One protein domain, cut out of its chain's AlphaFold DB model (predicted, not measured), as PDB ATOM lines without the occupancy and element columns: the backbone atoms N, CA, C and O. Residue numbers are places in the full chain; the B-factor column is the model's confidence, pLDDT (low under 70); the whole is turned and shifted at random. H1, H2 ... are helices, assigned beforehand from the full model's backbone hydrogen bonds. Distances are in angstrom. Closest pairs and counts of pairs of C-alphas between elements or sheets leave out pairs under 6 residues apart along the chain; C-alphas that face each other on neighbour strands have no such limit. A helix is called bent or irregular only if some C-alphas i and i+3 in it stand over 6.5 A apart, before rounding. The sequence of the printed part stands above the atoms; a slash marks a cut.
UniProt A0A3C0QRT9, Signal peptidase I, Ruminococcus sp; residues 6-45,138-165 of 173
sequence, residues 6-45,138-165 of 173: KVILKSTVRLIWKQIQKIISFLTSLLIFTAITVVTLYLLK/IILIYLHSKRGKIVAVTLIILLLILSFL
ATOM      1  N   LYS A   6      12.448  66.279  45.033       71.19
ATOM      2  CA  LYS A   6      12.253  66.148  43.575       71.19
ATOM      3  C   LYS A   6      13.562  66.084  42.769       71.19
ATOM      4  O   LYS A   6      13.601  65.407  41.743       71.19
ATOM      5  N   VAL A   7      14.621  66.766  43.206       72.62
ATOM      6  CA  VAL A   7      15.931  66.795  42.530       72.62
ATOM      7  C   VAL A   7      16.645  65.454  42.688       72.62
ATOM      8  O   VAL A   7      17.103  64.894  41.691       72.62
ATOM      9  N   ILE A   8      16.649  64.902  43.906       71.44
ATOM     10  CA  ILE A   8      17.248  63.594  44.221       71.44
ATOM     11  C   ILE A   8      16.504  62.475  43.476       71.44
ATOM     12  O   ILE A   8      17.124  61.632  42.828       71.44
ATOM     13  N   LEU A   9      15.167  62.515  43.465       78.50
ATOM     14  CA  LEU A   9      14.353  61.559  42.710       78.50
ATOM     15  C   LEU A   9      14.654  61.620  41.201       78.50
ATOM     16  O   LEU A   9      14.846  60.587  40.556       78.50
ATOM     17  N   LYS A  10      14.773  62.827  40.630       77.12
ATOM     18  CA  LYS A  10      15.107  63.027  39.211       77.12
ATOM     19  C   LYS A  10      16.525  62.541  38.876       77.12
ATOM     20  O   LYS A  10      16.732  62.046  37.771       77.12
ATOM     21  N   SER A  11      17.516  62.658  39.766       76.88
ATOM     22  CA  SER A  11      18.859  62.085  39.541       76.88
ATOM     23  C   SER A  11      18.876  60.560  39.611       76.88
ATOM     24  O   SER A  11      19.464  59.935  38.731       76.88
ATOM     25  N   THR A  12      18.181  59.950  40.573       81.56
ATOM     26  CA  THR A  12      18.137  58.484  40.716       81.56
ATOM     27  C   THR A  12      17.425  57.827  39.533       81.56
ATOM     28  O   THR A  12      17.955  56.893  38.936       81.56
ATOM     29  N   VAL A  13      16.280  58.372  39.106       84.75
ATOM     30  CA  VAL A  13      15.553  57.889  37.915       84.75
ATOM     31  C   VAL A  13      16.411  58.001  36.650       84.75
ATOM     32  O   VAL A  13      16.402  57.098  35.815       84.75
ATOM     33  N   ARG A  14      17.193  59.079  36.509       83.62
ATOM     34  CA  ARG A  14      18.129  59.248  35.383       83.62
ATOM     35  C   ARG A  14      19.238  58.196  35.391       83.62
ATOM     36  O   ARG A  14      19.528  57.628  34.342       83.62
ATOM     37  N   LEU A  15      19.842  57.930  36.549       85.12
ATOM     38  CA  LEU A  15      20.892  56.917  36.688       85.12
ATOM     39  C   LEU A  15      20.369  55.522  36.332       85.12
ATOM     40  O   LEU A  15      20.984  54.834  35.522       85.12
ATOM     41  N   ILE A  16      19.197  55.148  36.854       88.31
ATOM     42  CA  ILE A  16      18.545  53.867  36.545       88.31
ATOM     43  C   ILE A  16      18.280  53.744  35.038       88.31
ATOM     44  O   ILE A  16      18.633  52.736  34.431       88.31
ATOM     45  N   TRP A  17      17.739  54.790  34.403       86.81
ATOM     46  CA  TRP A  17      17.480  54.788  32.961       86.81
ATOM     47  C   TRP A  17      18.756  54.617  32.126       86.81
ATOM     48  O   TRP A  17      18.764  53.846  31.167       86.81
ATOM     49  N   LYS A  18      19.859  55.283  32.502       88.81
ATOM     50  CA  LYS A  18      21.162  55.112  31.832       88.81
ATOM     51  C   LYS A  18      21.657  53.663  31.932       88.81
ATOM     52  O   LYS A  18      22.179  53.141  30.950       88.81
ATOM     53  N   GLN A  19      21.465  52.999  33.074       91.62
ATOM     54  CA  GLN A  19      21.847  51.590  33.239       91.62
ATOM     55  C   GLN A  19      20.965  50.653  32.403       91.62
ATOM     56  O   GLN A  19      21.494  49.772  31.731       91.62
ATOM     57  N   ILE A  20      19.650  50.891  32.353       91.44
ATOM     58  CA  ILE A  20      18.722  50.136  31.492       91.44
ATOM     59  C   ILE A  20      19.133  50.248  30.016       91.44
ATOM     60  O   ILE A  20      19.229  49.240  29.323       91.44
ATOM     61  N   GLN A  21      19.440  51.457  29.542       90.69
ATOM     62  CA  GLN A  21      19.866  51.691  28.157       90.69
ATOM     63  C   GLN A  21      21.178  50.975  27.808       90.69
ATOM     64  O   GLN A  21      21.306  50.430  26.712       90.69
ATOM     65  N   LYS A  22      22.141  50.917  28.740       93.00
ATOM     66  CA  LYS A  22      23.372  50.131  28.553       93.00
ATOM     67  C   LYS A  22      23.081  48.638  28.424       93.00
ATOM     68  O   LYS A  22      23.642  47.999  27.541       93.00
ATOM     69  N   ILE A  23      22.196  48.097  29.266       94.50
ATOM     70  CA  ILE A  23      21.799  46.683  29.209       94.50
ATOM     71  C   ILE A  23      21.117  46.378  27.873       94.50
ATOM     72  O   ILE A  23      21.505  45.426  27.207       94.50
ATOM     73  N   ILE A  24      20.160  47.208  27.445       94.06
ATOM     74  CA  ILE A  24      19.484  47.048  26.147       94.06
ATOM     75  C   ILE A  24      20.512  47.055  25.011       94.06
ATOM     76  O   ILE A  24      20.541  46.126  24.217       94.06
ATOM     77  N   SER A  25      21.407  48.047  24.971       93.12
ATOM     78  CA  SER A  25      22.438  48.142  23.932       93.12
ATOM     79  C   SER A  25      23.376  46.931  23.918       93.12
ATOM     80  O   SER A  25      23.733  46.454  22.839       93.12
ATOM     81  N   PHE A  26      23.754  46.414  25.089       95.88
ATOM     82  CA  PHE A  26      24.555  45.200  25.207       95.88
ATOM     83  C   PHE A  26      23.808  43.974  24.664       95.88
ATOM     84  O   PHE A  26      24.348  43.254  23.828       95.88
ATOM     85  N   LEU A  27      22.548  43.774  25.068       96.44
ATOM     86  CA  LEU A  27      21.716  42.660  24.599       96.44
ATOM     87  C   LEU A  27      21.463  42.724  23.087       96.44
ATOM     88  O   LEU A  27      21.550  41.702  22.412       96.44
ATOM     89  N   THR A  28      21.206  43.912  22.533       95.06
ATOM     90  CA  THR A  28      21.056  44.103  21.084       95.06
ATOM     91  C   THR A  28      22.358  43.789  20.346       95.06
ATOM     92  O   THR A  28      22.329  43.112  19.321       95.06
ATOM     93  N   SER A  29      23.509  44.212  20.878       95.38
ATOM     94  CA  SER A  29      24.818  43.893  20.287       95.38
ATOM     95  C   SER A  29      25.096  42.388  20.308       95.38
ATOM     96  O   SER A  29      25.547  41.833  19.309       95.38
ATOM     97  N   LEU A  30      24.758  41.708  21.409       96.94
ATOM     98  CA  LEU A  30      24.869  40.254  21.533       96.94
ATOM     99  C   LEU A  30      23.951  39.522  20.542       96.94
ATOM    100  O   LEU A  30      24.369  38.537  19.932       96.94
ATOM    101  N   LEU A  31      22.723  40.013  20.343       95.88
ATOM    102  CA  LEU A  31      21.790  39.469  19.353       95.88
ATOM    103  C   LEU A  31      22.358  39.583  17.931       95.88
ATOM    104  O   LEU A  31      22.356  38.597  17.197       95.88
ATOM    105  N   ILE A  32      22.879  40.757  17.558       96.31
ATOM    106  CA  ILE A  32      23.486  40.990  16.238       96.31
ATOM    107  C   ILE A  32      24.712  40.091  16.048       96.31
ATOM    108  O   ILE A  32      24.830  39.427  15.022       96.31
ATOM    109  N   PHE A  33      25.592  40.012  17.048       97.56
ATOM    110  CA  PHE A  33      26.762  39.136  17.010       97.56
ATOM    111  C   PHE A  33      26.375  37.659  16.828       97.56
ATOM    112  O   PHE A  33      26.953  36.955  15.997       97.56
ATOM    113  N   THR A  34      25.349  37.200  17.550       95.00
ATOM    114  CA  THR A  34      24.820  35.835  17.417       95.00
ATOM    115  C   THR A  34      24.266  35.598  16.012       95.00
ATOM    116  O   THR A  34      24.575  34.580  15.397       95.00
ATOM    117  N   ALA A  35      23.504  36.548  15.462       95.69
ATOM    118  CA  ALA A  35      22.965  36.451  14.106       95.69
ATOM    119  C   ALA A  35      24.078  36.376  13.047       95.69
ATOM    120  O   ALA A  35      24.035  35.508  12.178       95.69
ATOM    121  N   ILE A  36      25.109  37.223  13.155       98.00
ATOM    122  CA  ILE A  36      26.283  37.192  12.266       98.00
ATOM    123  C   ILE A  36      26.991  35.839  12.357       98.00
ATOM    124  O   ILE A  36      27.350  35.265  11.329       98.00
ATOM    125  N   THR A  37      27.156  35.299  13.566       95.69
ATOM    126  CA  THR A  37      27.777  33.983  13.777       95.69
ATOM    127  C   THR A  37      26.974  32.879  13.091       95.69
ATOM    128  O   THR A  37      27.545  32.077  12.357       95.69
ATOM    129  N   VAL A  38      25.646  32.866  13.251       94.56
ATOM    130  CA  VAL A  38      24.762  31.883  12.597       94.56
ATOM    131  C   VAL A  38      24.843  31.986  11.073       94.56
ATOM    132  O   VAL A  38      24.980  30.965  10.403       94.56
ATOM    133  N   VAL A  39      24.810  33.204  10.520       97.19
ATOM    134  CA  VAL A  39      24.953  33.425   9.071       97.19
ATOM    135  C   VAL A  39      26.321  32.954   8.581       97.19
ATOM    136  O   VAL A  39      26.405  32.281   7.560       97.19
ATOM    137  N   THR A  40      27.389  33.244   9.325       97.25
ATOM    138  CA  THR A  40      28.751  32.814   8.979       97.25
ATOM    139  C   THR A  40      28.854  31.291   8.947       97.25
ATOM    140  O   THR A  40      29.330  30.739   7.961       97.25
ATOM    141  N   LEU A  41      28.350  30.596   9.972       96.56
ATOM    142  CA  LEU A  41      28.330  29.130  10.007       96.56
ATOM    143  C   LEU A  41      27.524  28.542   8.842       96.56
ATOM    144  O   LEU A  41      27.978  27.593   8.206       96.56
ATOM    145  N   TYR A  42      26.377  29.141   8.514       95.25
ATOM    146  CA  TYR A  42      25.569  28.732   7.368       95.25
ATOM    147  C   TYR A  42      26.328  28.875   6.040       95.25
ATOM    148  O   TYR A  42      26.341  27.939   5.242       95.25
ATOM    149  N   LEU A  43      27.006  30.007   5.815       97.25
ATOM    150  CA  LEU A  43      27.823  30.238   4.616       97.25
ATOM    151  C   LEU A  43      29.015  29.278   4.532       97.25
ATOM    152  O   LEU A  43      29.368  28.825   3.447       97.25
ATOM    153  N   LEU A  44      29.594  28.920   5.679       96.81
ATOM    154  CA  LEU A  44      30.638  27.904   5.791       96.81
ATOM    155  C   LEU A  44      30.093  26.469   5.722       96.81
ATOM    156  O   LEU A  44      30.864  25.539   5.914       96.81
ATOM    157  N   LYS A  45      28.794  26.260   5.462       97.00
ATOM    158  CA  LYS A  45      28.128  24.945   5.461       97.00
ATOM    159  C   LYS A  45      28.399  24.113   6.722       97.00
ATOM    160  O   LYS A  45      28.564  22.896   6.665       97.00
ATOM    161  N   ILE A 138      18.620  21.256  23.967       91.94
ATOM    162  CA  ILE A 138      17.271  21.508  24.489       91.94
ATOM    163  C   ILE A 138      16.765  22.919  24.157       91.94
ATOM    164  O   ILE A 138      15.580  23.097  23.873       91.94
ATOM    165  N   ILE A 139      17.662  23.914  24.108       91.75
ATOM    166  CA  ILE A 139      17.319  25.286  23.716       91.75
ATOM    167  C   ILE A 139      16.863  25.301  22.254       91.75
ATOM    168  O   ILE A 139      15.819  25.873  21.941       91.75
ATOM    169  N   LEU A 140      17.598  24.625  21.365       91.25
ATOM    170  CA  LEU A 140      17.242  24.536  19.948       91.25
ATOM    171  C   LEU A 140      15.944  23.751  19.730       91.25
ATOM    172  O   LEU A 140      15.096  24.197  18.961       91.25
ATOM    173  N   ILE A 141      15.743  22.640  20.445       92.00
ATOM    174  CA  ILE A 141      14.484  21.876  20.406       92.00
ATOM    175  C   ILE A 141      13.307  22.783  20.782       92.00
ATOM    176  O   ILE A 141      12.298  22.830  20.073       92.00
ATOM    177  N   TYR A 142      13.444  23.557  21.864       93.44
ATOM    178  CA  TYR A 142      12.410  24.497  22.278       93.44
ATOM    179  C   TYR A 142      12.164  25.574  21.214       93.44
ATOM    180  O   TYR A 142      11.009  25.803  20.848       93.44
ATOM    181  N   LEU A 143      13.222  26.180  20.660       92.62
ATOM    182  CA  LEU A 143      13.137  27.190  19.597       92.62
ATOM    183  C   LEU A 143      12.526  26.657  18.291       92.62
ATOM    184  O   LEU A 143      11.924  27.428  17.549       92.62
ATOM    185  N   HIS A 144      12.616  25.353  18.014       90.06
ATOM    186  CA  HIS A 144      11.949  24.726  16.870       90.06
ATOM    187  C   HIS A 144      10.438  24.528  17.076       90.06
ATOM    188  O   HIS A 144       9.688  24.446  16.096       90.06
ATOM    189  N   SER A 145       9.962  24.500  18.325       94.06
ATOM    190  CA  SER A 145       8.535  24.381  18.637       94.06
ATOM    191  C   SER A 145       7.751  25.648  18.260       94.06
ATOM    192  O   SER A 145       8.274  26.760  18.304       94.06
ATOM    193  N   LYS A 146       6.451  25.514  17.946       95.31
ATOM    194  CA  LYS A 146       5.579  26.671  17.634       95.31
ATOM    195  C   LYS A 146       5.604  27.727  18.747       95.31
ATOM    196  O   LYS A 146       5.722  28.915  18.466       95.31
ATOM    197  N   ARG A 147       5.527  27.287  20.010       95.94
ATOM    198  CA  ARG A 147       5.565  28.171  21.187       95.94
ATOM    199  C   ARG A 147       6.914  28.873  21.314       95.94
ATOM    200  O   ARG A 147       6.938  30.086  21.489       95.94
ATOM    201  N   GLY A 148       8.016  28.137  21.166       94.31
ATOM    202  CA  GLY A 148       9.358  28.712  21.241       94.31
ATOM    203  C   GLY A 148       9.621  29.744  20.149       94.31
ATOM    204  O   GLY A 148      10.141  30.812  20.456       94.31
ATOM    205  N   LYS A 149       9.168  29.497  18.911       95.38
ATOM    206  CA  LYS A 149       9.240  30.489  17.822       95.38
ATOM    207  C   LYS A 149       8.491  31.775  18.166       95.38
ATOM    208  O   LYS A 149       9.049  32.856  18.005       95.38
ATOM    209  N   ILE A 150       7.257  31.668  18.670       97.50
ATOM    210  CA  ILE A 150       6.453  32.838  19.065       97.50
ATOM    211  C   ILE A 150       7.169  33.641  20.155       97.50
ATOM    212  O   ILE A 150       7.293  34.861  20.032       97.50
ATOM    213  N   VAL A 151       7.674  32.973  21.197       96.94
ATOM    214  CA  VAL A 151       8.402  33.636  22.289       96.94
ATOM    215  C   VAL A 151       9.665  34.318  21.761       96.94
ATOM    216  O   VAL A 151       9.868  35.499  22.027       96.94
ATOM    217  N   ALA A 152      10.479  33.619  20.967       95.06
ATOM    218  CA  ALA A 152      11.722  34.159  20.418       95.06
ATOM    219  C   ALA A 152      11.480  35.402  19.551       95.06
ATOM    220  O   ALA A 152      12.109  36.436  19.769       95.06
ATOM    221  N   VAL A 153      10.525  35.335  18.618       96.31
ATOM    222  CA  VAL A 153      10.172  36.469  17.748       96.31
ATOM    223  C   VAL A 153       9.655  37.649  18.568       96.31
ATOM    224  O   VAL A 153      10.086  38.780  18.347       96.31
ATOM    225  N   THR A 154       8.791  37.397  19.553       97.31
ATOM    226  CA  THR A 154       8.252  38.452  20.426       97.31
ATOM    227  C   THR A 154       9.365  39.152  21.206       97.31
ATOM    228  O   THR A 154       9.399  40.380  21.253       97.31
ATOM    229  N   LEU A 155      10.307  38.393  21.780       96.00
ATOM    230  CA  LEU A 155      11.440  38.952  22.521       96.00
ATOM    231  C   LEU A 155      12.378  39.762  21.621       96.00
ATOM    232  O   LEU A 155      12.821  40.835  22.026       96.00
ATOM    233  N   ILE A 156      12.648  39.285  20.402       96.00
ATOM    234  CA  ILE A 156      13.469  40.009  19.424       96.00
ATOM    235  C   ILE A 156      12.802  41.335  19.052       96.00
ATOM    236  O   ILE A 156      13.442  42.379  19.144       96.00
ATOM    237  N   ILE A 157      11.515  41.320  18.689       96.06
ATOM    238  CA  ILE A 157      10.776  42.540  18.324       96.06
ATOM    239  C   ILE A 157      10.747  43.522  19.497       96.06
ATOM    240  O   ILE A 157      11.028  44.704  19.309       96.06
ATOM    241  N   LEU A 158      10.460  43.043  20.710       96.00
ATOM    242  CA  LEU A 158      10.452  43.881  21.907       96.00
ATOM    243  C   LEU A 158      11.825  44.520  22.147       96.00
ATOM    244  O   LEU A 158      11.901  45.725  22.372       96.00
ATOM    245  N   LEU A 159      12.905  43.740  22.063       95.69
ATOM    246  CA  LEU A 159      14.264  44.249  22.239       95.69
ATOM    247  C   LEU A 159      14.614  45.305  21.183       95.69
ATOM    248  O   LEU A 159      15.195  46.336  21.523       95.69
ATOM    249  N   LEU A 160      14.222  45.084  19.926       93.81
ATOM    250  CA  LEU A 160      14.420  46.055  18.852       93.81
ATOM    251  C   LEU A 160      13.642  47.346  19.125       93.81
ATOM    252  O   LEU A 160      14.242  48.417  19.106       93.81
ATOM    253  N   ILE A 161      12.354  47.271  19.473       93.69
ATOM    254  CA  ILE A 161      11.547  48.453  19.821       93.69
ATOM    255  C   ILE A 161      12.192  49.229  20.975       93.69
ATOM    256  O   ILE A 161      12.368  50.442  20.879       93.69
ATOM    257  N   LEU A 162      12.597  48.534  22.042       92.38
ATOM    258  CA  LEU A 162      13.263  49.146  23.193       92.38
ATOM    259  C   LEU A 162      14.599  49.804  22.820       92.38
ATOM    260  O   LEU A 162      14.966  50.807  23.435       92.38
ATOM    261  N   SER A 163      15.306  49.278  21.815       90.12
ATOM    262  CA  SER A 163      16.561  49.855  21.318       90.12
ATOM    263  C   SER A 163      16.370  51.143  20.505       90.12
ATOM    264  O   SER A 163      17.272  51.978  20.487       90.12
ATOM    265  N   PHE A 164      15.195  51.338  19.889       87.81
ATOM    266  CA  PHE A 164      14.839  52.550  19.135       87.81
ATOM    267  C   PHE A 164      14.136  53.622  19.977       87.81
ATOM    268  O   PHE A 164      13.908  54.729  19.483       87.81
ATOM    269  N   LEU A 165      13.780  53.334  21.235       85.50
ATOM    270  CA  LEU A 165      13.175  54.340  22.104       85.50
ATOM    271  C   LEU A 165      14.138  55.521  22.290       85.50
ATOM    272  O   LEU A 165      15.319  55.304  22.582       85.50
TER     273      LEU A 165
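This is residues 6 to 45 and 138 to 165 of the 173 residues of the protein "Signal peptidase I" of Ruminococcus sp (UniProt A0A3C0QRT9). One very long straight helix, H1, makes the length of the model, and a shorter helix, H3, slants off from its middle as a side branch, meeting H1 with its last turns at residues 159 to 163. At the far end of that branch the short helix H2 is set crosswise, and both ends of H1, residues 6 to 19 and 32 to 43, stick out with the rest of the fold away from them. The printed part has 68 residues with three named helices, in the order H1, H2, H3, and no named strand; the class is all helix. It is only just extended, close to loose, with a radius of gyration of the C-alphas of 16.8 A, and its C-alphas span 57 by 27 by 21 A.

The printed part begins with H1, residues 6 to 43, which runs 55.2 A from C-alpha 6 at (12.253, 66.148, 43.575) to C-alpha 43 at (27.823, 30.238, 4.616). After the cut comes H2, residues 138 to 144, 9.8 A from first to last C-alpha. H3, residues 146 to 164, measures 27.5 A and ends with C-alpha 164 at (14.839, 52.550, 19.135). None of the three helices is bent.

H1 touches H3 with residues 21 to 28 alone, and H3 touches H1 with residues 159 to 163 alone. Their closest C-alphas are those of Ile 24 and Ser 163, 6.3 A apart. The two helices run opposite ways at a steep tilt of 53 degrees, with centres 14.5 A apart. H2 and H3 only just touch, and only at the corner by their link, with 3 pairs of C-alphas within 8 A. The closest C-alphas there are those of Tyr 142 and Gly 148, 5.3 A apart, and the two helices stand about perpendicular, at 87 degrees. H1 and H2 are apart. In H1, H2 and H3 every O i to N i+4 pair is within hydrogen-bond range.

The outline is a rod, and the two C-alphas farthest apart are those of Lys 6 and Lys 45, at 58.3 A. Residues 6 to 19, which belong to H1, and residues 32 to 45, of which 32 to 43 belong to H1, stand free; without them the body has 40 residues and spans 31 by 16 by 12 A. Residues 46 to 137 are not printed, and C-alphas 45 and 138 are 22.2 A apart across that cut, which lies in the link from H1 to H2. The link from H2 to H3, one residue, is tight. The mean pLDDT of the printed part is 91.8, and no printed residue is under 70.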